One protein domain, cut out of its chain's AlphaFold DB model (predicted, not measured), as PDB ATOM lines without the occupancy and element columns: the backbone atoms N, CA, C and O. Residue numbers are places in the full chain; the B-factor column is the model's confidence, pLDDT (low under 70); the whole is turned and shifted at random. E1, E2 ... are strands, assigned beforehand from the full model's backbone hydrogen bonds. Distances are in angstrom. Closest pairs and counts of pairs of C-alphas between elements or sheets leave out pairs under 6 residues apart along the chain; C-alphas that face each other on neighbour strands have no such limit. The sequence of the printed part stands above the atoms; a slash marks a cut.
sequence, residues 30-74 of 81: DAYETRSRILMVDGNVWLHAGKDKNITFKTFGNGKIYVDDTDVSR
ATOM      1  N   ASP A  30     -11.103 -14.669  -5.065       85.12
ATOM      2  CA  ASP A  30      -9.962 -14.829  -5.974       85.12
ATOM      3  C   ASP A  30      -8.745 -14.051  -5.448       85.12
ATOM      4  O   ASP A  30      -8.644 -12.826  -5.578       85.12
ATOM      5  N   ALA A  31      -7.790 -14.784  -4.868       83.69
ATOM      6  CA  ALA A  31      -6.543 -14.230  -4.334       83.69
ATOM      7  C   ALA A  31      -5.588 -13.684  -5.417       83.69
ATOM      8  O   ALA A  31      -4.639 -12.960  -5.101       83.69
ATOM      9  N   TYR A  32      -5.805 -14.028  -6.689       89.75
ATOM     10  CA  TYR A  32      -4.989 -13.588  -7.820       89.75
ATOM     11  C   TYR A  32      -5.640 -12.473  -8.634       89.75
ATOM     12  O   TYR A  32      -4.956 -11.853  -9.454       89.75
ATOM     13  N   GLU A  33      -6.917 -12.167  -8.403       92.00
ATOM     14  CA  GLU A  33      -7.590 -11.075  -9.094       92.00
ATOM     15  C   GLU A  33      -6.932  -9.739  -8.739       92.00
ATOM     16  O   GLU A  33      -6.889  -9.331  -7.581       92.00
ATOM     17  N   THR A  34      -6.446  -9.026  -9.753       94.38
ATOM     18  CA  THR A  34      -5.662  -7.790  -9.600       94.38
ATOM     19  C   THR A  34      -6.505  -6.515  -9.637       94.38
ATOM     20  O   THR A  34      -6.046  -5.460  -9.199       94.38
ATOM     21  N   ARG A  35      -7.730  -6.586 -10.159       92.31
ATOM     22  CA  ARG A  35      -8.673  -5.473 -10.291       92.31
ATOM     23  C   ARG A  35      -9.514  -5.331  -9.032       92.31
ATOM     24  O   ARG A  35      -9.961  -6.315  -8.450       92.31
ATOM     25  N   SER A  36      -9.826  -4.088  -8.690       93.50
ATOM     26  CA  SER A  36     -10.859  -3.797  -7.700       93.50
ATOM     27  C   SER A  36     -12.245  -4.095  -8.274       93.50
ATOM     28  O   SER A  36     -12.501  -3.829  -9.453       93.50
ATOM     29  N   ARG A  37     -13.146  -4.643  -7.456       92.00
ATOM     30  CA  ARG A  37     -14.506  -5.016  -7.873       92.00
ATOM     31  C   ARG A  37     -15.532  -4.665  -6.798       92.00
ATOM     32  O   ARG A  37     -15.247  -4.764  -5.607       92.00
ATOM     33  N   ILE A  38     -16.737  -4.318  -7.246       93.56
ATOM     34  CA  ILE A  38     -17.955  -4.326  -6.430       93.56
ATOM     35  C   ILE A  38     -18.841  -5.420  -7.015       93.56
ATOM     36  O   ILE A  38     -19.172  -5.363  -8.198       93.56
ATOM     37  N   LEU A  39     -19.174  -6.425  -6.213       90.81
ATOM     38  CA  LEU A  39     -19.970  -7.576  -6.637       90.81
ATOM     39  C   LEU A  39     -21.264  -7.612  -5.826       90.81
ATOM     40  O   LEU A  39     -21.254  -7.294  -4.640       90.81
ATOM     41  N   MET A  40     -22.364  -8.009  -6.461       90.62
ATOM     42  CA  MET A  40     -23.643  -8.236  -5.795       90.62
ATOM     43  C   MET A  40     -24.039  -9.698  -5.987       90.62
ATOM     44  O   MET A  40     -24.257 -10.120  -7.119       90.62
ATOM     45  N   VAL A  41     -24.086 -10.463  -4.896       85.94
ATOM     46  CA  VAL A  41     -24.355 -11.911  -4.906       85.94
ATOM     47  C   VAL A  41     -25.282 -12.237  -3.739       85.94
ATOM     48  O   VAL A  41     -25.002 -11.840  -2.608       85.94
ATOM     49  N   ASP A  42     -26.407 -12.899  -4.011       86.94
ATOM     50  CA  ASP A  42     -27.419 -13.294  -3.013       86.94
ATOM     51  C   ASP A  42     -27.895 -12.153  -2.098       86.94
ATOM     52  O   ASP A  42     -28.113 -12.323  -0.901       86.94
ATOM     53  N   GLY A  43     -28.022 -10.946  -2.661       88.44
ATOM     54  CA  GLY A  43     -28.418  -9.743  -1.922       88.44
ATOM     55  C   GLY A  43     -27.303  -9.105  -1.083       88.44
ATOM     56  O   GLY A  43     -27.530  -8.059  -0.478       88.44
ATOM     57  N   ASN A  44     -26.099  -9.676  -1.082       91.19
ATOM     58  CA  ASN A  44     -24.921  -9.131  -0.411       91.19
ATOM     59  C   ASN A  44     -24.089  -8.279  -1.371       91.19
ATOM     60  O   ASN A  44     -24.037  -8.552  -2.571       91.19
ATOM     61  N   VAL A  45     -23.393  -7.277  -0.829       93.00
ATOM     62  CA  VAL A  45     -22.413  -6.467  -1.563       93.00
ATOM     63  C   VAL A  45     -21.011  -6.831  -1.095       93.00
ATOM     64  O   VAL A  45     -20.688  -6.686   0.081       93.00
ATOM     65  N   TRP A  46     -20.167  -7.245  -2.034       92.25
ATOM     66  CA  TRP A  46     -18.772  -7.582  -1.792       92.25
ATOM     67  C   TRP A  46     -17.864  -6.526  -2.406       92.25
ATOM     68  O   TRP A  46     -18.012  -6.157  -3.573       92.25
ATOM     69  N   LEU A  47     -16.903  -6.057  -1.617       93.75
ATOM     70  CA  LEU A  47     -15.860  -5.142  -2.062       93.75
ATOM     71  C   LEU A  47     -14.545  -5.914  -2.115       93.75
ATOM     72  O   LEU A  47     -14.016  -6.306  -1.079       93.75
ATOM     73  N   HIS A  48     -14.015  -6.124  -3.319       92.56
ATOM     74  CA  HIS A  48     -12.707  -6.746  -3.529       92.56
ATOM     75  C   HIS A  48     -11.684  -5.670  -3.868       92.56
ATOM     76  O   HIS A  48     -11.864  -4.927  -4.836       92.56
ATOM     77  N   ALA A  49     -10.602  -5.582  -3.095       93.50
ATOM     78  CA  ALA A  49      -9.553  -4.587  -3.323       93.50
ATOM     79  C   ALA A  49      -8.784  -4.840  -4.632       93.50
ATOM     80  O   ALA A  49      -8.380  -3.894  -5.312       93.50
ATOM     81  N   GLY A  50      -8.599  -6.113  -4.983       93.00
ATOM     82  CA  GLY A  50      -7.556  -6.565  -5.894       93.00
ATOM     83  C   GLY A  50      -6.278  -6.940  -5.135       93.00
ATOM     84  O   GLY A  50      -5.976  -6.389  -4.074       93.00
ATOM     85  N   LYS A  51      -5.520  -7.887  -5.685       93.88
ATOM     86  CA  LYS A  51      -4.264  -8.382  -5.126       93.88
ATOM     87  C   LYS A  51      -3.289  -7.232  -4.851       93.88
ATOM     88  O   LYS A  51      -3.022  -6.407  -5.728       93.88
ATOM     89  N   ASP A  52      -2.739  -7.216  -3.637       94.44
ATOM     90  CA  ASP A  52      -1.781  -6.212  -3.154       94.44
ATOM     91  C   ASP A  52      -2.326  -4.764  -3.191       94.44
ATOM     92  O   ASP A  52      -1.571  -3.804  -3.384       94.44
ATOM     93  N   LYS A  53      -3.650  -4.587  -3.048       94.62
ATOM     94  CA  LYS A  53      -4.335  -3.282  -2.986       94.62
ATOM     95  C   LYS A  53      -5.118  -3.114  -1.683       94.62
ATOM     96  O   LYS A  53      -5.379  -4.074  -0.968       94.62
ATOM     97  N   ASN A  54      -5.530  -1.873  -1.415       95.25
ATOM     98  CA  ASN A  54      -6.339  -1.496  -0.255       95.25
ATOM     99  C   ASN A  54      -7.713  -0.979  -0.691       95.25
ATOM    100  O   ASN A  54      -7.824  -0.296  -1.712       95.25
ATOM    101  N   ILE A  55      -8.734  -1.200   0.137       95.19
ATOM    102  CA  ILE A  55     -10.007  -0.475   0.046       95.19
ATOM    103  C   ILE A  55      -9.881   0.780   0.904       95.19
ATOM    104  O   ILE A  55      -9.537   0.705   2.080       95.19
ATOM    105  N   THR A  56     -10.136   1.945   0.310       94.69
ATOM    106  CA  THR A  56     -10.064   3.231   1.015       94.69
ATOM    107  C   THR A  56     -11.419   3.915   0.991       94.69
ATOM    108  O   THR A  56     -11.941   4.217  -0.081       94.69
ATOM    109  N   PHE A  57     -11.945   4.239   2.170       94.19
ATOM    110  CA  PHE A  57     -13.091   5.127   2.323       94.19
ATOM    111  C   PHE A  57     -12.599   6.472   2.844       94.19
ATOM    112  O   PHE A  57     -11.925   6.538   3.871       94.19
ATOM    113  N   LYS A  58     -12.904   7.551   2.122       94.06
ATOM    114  CA  LYS A  58     -12.452   8.899   2.473       94.06
ATOM    115  C   LYS A  58     -13.608   9.879   2.403       94.06
ATOM    116  O   LYS A  58     -14.293   9.966   1.389       94.06
ATOM    117  N   THR A  59     -13.783  10.648   3.470       94.06
ATOM    118  CA  THR A  59     -14.726  11.766   3.527       94.06
ATOM    119  C   THR A  59     -13.995  13.099   3.365       94.06
ATOM    120  O   THR A  59     -12.764  13.170   3.414       94.06
ATOM    121  N   PHE A  60     -14.756  14.172   3.134       94.31
ATOM    122  CA  PHE A  60     -14.237  15.536   3.057       94.31
ATOM    123  C   PHE A  60     -15.001  16.459   4.015       94.31
ATOM    124  O   PHE A  60     -16.198  16.269   4.246       94.31
ATOM    125  N   GLY A  61     -14.312  17.461   4.569       94.44
ATOM    126  CA  GLY A  61     -14.886  18.402   5.534       94.44
ATOM    127  C   GLY A  61     -15.433  17.692   6.775       94.44
ATOM    128  O   GLY A  61     -14.716  16.937   7.423       94.44
ATOM    129  N   ASN A  62     -16.715  17.910   7.072       94.69
ATOM    130  CA  ASN A  62     -17.411  17.312   8.218       94.69
ATOM    131  C   ASN A  62     -18.054  15.945   7.903       94.69
ATOM    132  O   ASN A  62     -18.902  15.479   8.664       94.69
ATOM    133  N   GLY A  63     -17.719  15.322   6.767       96.25
ATOM    134  CA  GLY A  63     -18.255  14.014   6.393       96.25
ATOM    135  C   GLY A  63     -17.771  12.903   7.329       96.25
ATOM    136  O   GLY A  63     -16.602  12.868   7.714       96.25
ATOM    137  N   LYS A  64     -18.666  11.972   7.659       95.81
ATOM    138  CA  LYS A  64     -18.433  10.875   8.604       95.81
ATOM    139  C   LYS A  64     -18.777   9.531   7.976       95.81
ATOM    140  O   LYS A  64     -19.632   9.470   7.095       95.81
ATOM    141  N   ILE A  65     -18.116   8.476   8.439       96.12
ATOM    142  CA  ILE A  65     -18.390   7.095   8.037       96.12
ATOM    143  C   ILE A  65     -19.012   6.394   9.237       96.12
ATOM    144  O   ILE A  65     -18.508   6.505  10.355       96.12
ATOM    145  N   TYR A  66     -20.106   5.687   8.986       96.31
ATOM    146  CA  TYR A  66     -20.824   4.926   9.994       96.31
ATOM    147  C   TYR A  66     -20.905   3.464   9.566       96.31
ATOM    148  O   TYR A  66     -21.075   3.179   8.380       96.31
ATOM    149  N   VAL A  67     -20.791   2.561  10.535       94.75
ATOM    150  CA  VAL A  67     -21.192   1.157  10.407       94.75
ATOM    151  C   VAL A  67     -22.348   0.967  11.379       94.75
ATOM    152  O   VAL A  67     -22.190   1.235  12.569       94.75
ATOM    153  N   ASP A  68     -23.515   0.600  10.853       94.88
ATOM    154  CA  ASP A  68     -24.799   0.686  11.553       94.88
ATOM    155  C   ASP A  68     -25.027   2.086  12.158       94.88
ATOM    156  O   ASP A  68     -25.082   3.082  11.433       94.88
ATOM    157  N   ASP A  69     -25.139   2.187  13.479       96.56
ATOM    158  CA  ASP A  69     -25.306   3.437  14.225       96.56
ATOM    159  C   ASP A  69     -23.981   4.012  14.766       96.56
ATOM    160  O   ASP A  69     -23.960   5.059  15.424       96.56
ATOM    161  N   THR A  70     -22.856   3.361  14.465       95.56
ATOM    162  CA  THR A  70     -21.555   3.652  15.068       95.56
ATOM    163  C   THR A  70     -20.664   4.479  14.142       95.56
ATOM    164  O   THR A  70     -20.313   4.058  13.044       95.56
ATOM    165  N   ASP A  71     -20.253   5.663  14.610       95.06
ATOM    166  CA  ASP A  71     -19.255   6.516  13.947       95.06
ATOM    167  C   ASP A  71     -17.870   5.858  14.049       95.06
ATOM    168  O   ASP A  71     -17.321   5.740  15.149       95.06
ATOM    169  N   VAL A  72     -17.292   5.448  12.913       93.56
ATOM    170  CA  VAL A  72     -16.035   4.674  12.892       93.56
ATOM    171  C   VAL A  72     -14.850   5.439  13.484       93.56
ATOM    172  O   VAL A  72     -13.893   4.821  13.935       93.56
ATOM    173  N   SER A  73     -14.916   6.775  13.544       90.69
ATOM    174  CA  SER A  73     -13.878   7.610  14.170       90.69
ATOM    175  C   SER A  73     -13.797   7.464  15.694       90.69
ATOM    176  O   SER A  73     -12.866   7.973  16.313       90.69
ATOM    177  N   ARG A  74     -14.784   6.803  16.310       92.31
ATOM    178  CA  ARG A  74     -14.861   6.562  17.759       92.31
ATOM    179  C   ARG A  74     -14.421   5.157  18.158       92.31
ATOM    180  O   ARG A  74     -14.405   4.856  19.350       92.31
TER     181      ARG A  74
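What this domain is: This is residues 30 to 74 of the 81 residues of a protein of Caenorhabditis briggsae (UniProt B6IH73). With little regular structure, the model is a small hairpin of two strands, E1 and E2, and a long unnamed stretch, residues 49 to 74, that runs away from it to a small folded-back loop. In that loop residues 66 to 67 pair with residues 70 to 71, antiparallel. The hairpin's tip, residues 40 to 45, and residues 58 to 63 stick out. The printed part has 45 residues, 10 of them in strands E1 then E2, antiparallel, with no named helix: all strand, only just loose, close to extended, radius of gyration of the C-alphas 13.6 A, spans 36 by 26 by 16 A.

Where its parts are: E1, residues 37 to 41, begins at C-alpha 37 (-14.506, -5.016, -7.873) and is 12.4 A long. E2, residues 44 to 48, is 12.8 A long and ends at C-alpha 48 (-12.707, -6.746, -3.529).

How they stand to each other: E1 and E2 form a hairpin, antiparallel at 157 degrees, with a tight link. N 39 and O 46, 2.9 A apart, are within hydrogen-bond range.

The domain as a whole: The C-alphas farthest apart, of Tyr 32 and Asn 62, are 37.0 A apart. The printed part has no cut, and no printed residue is under 70 in pLDDT.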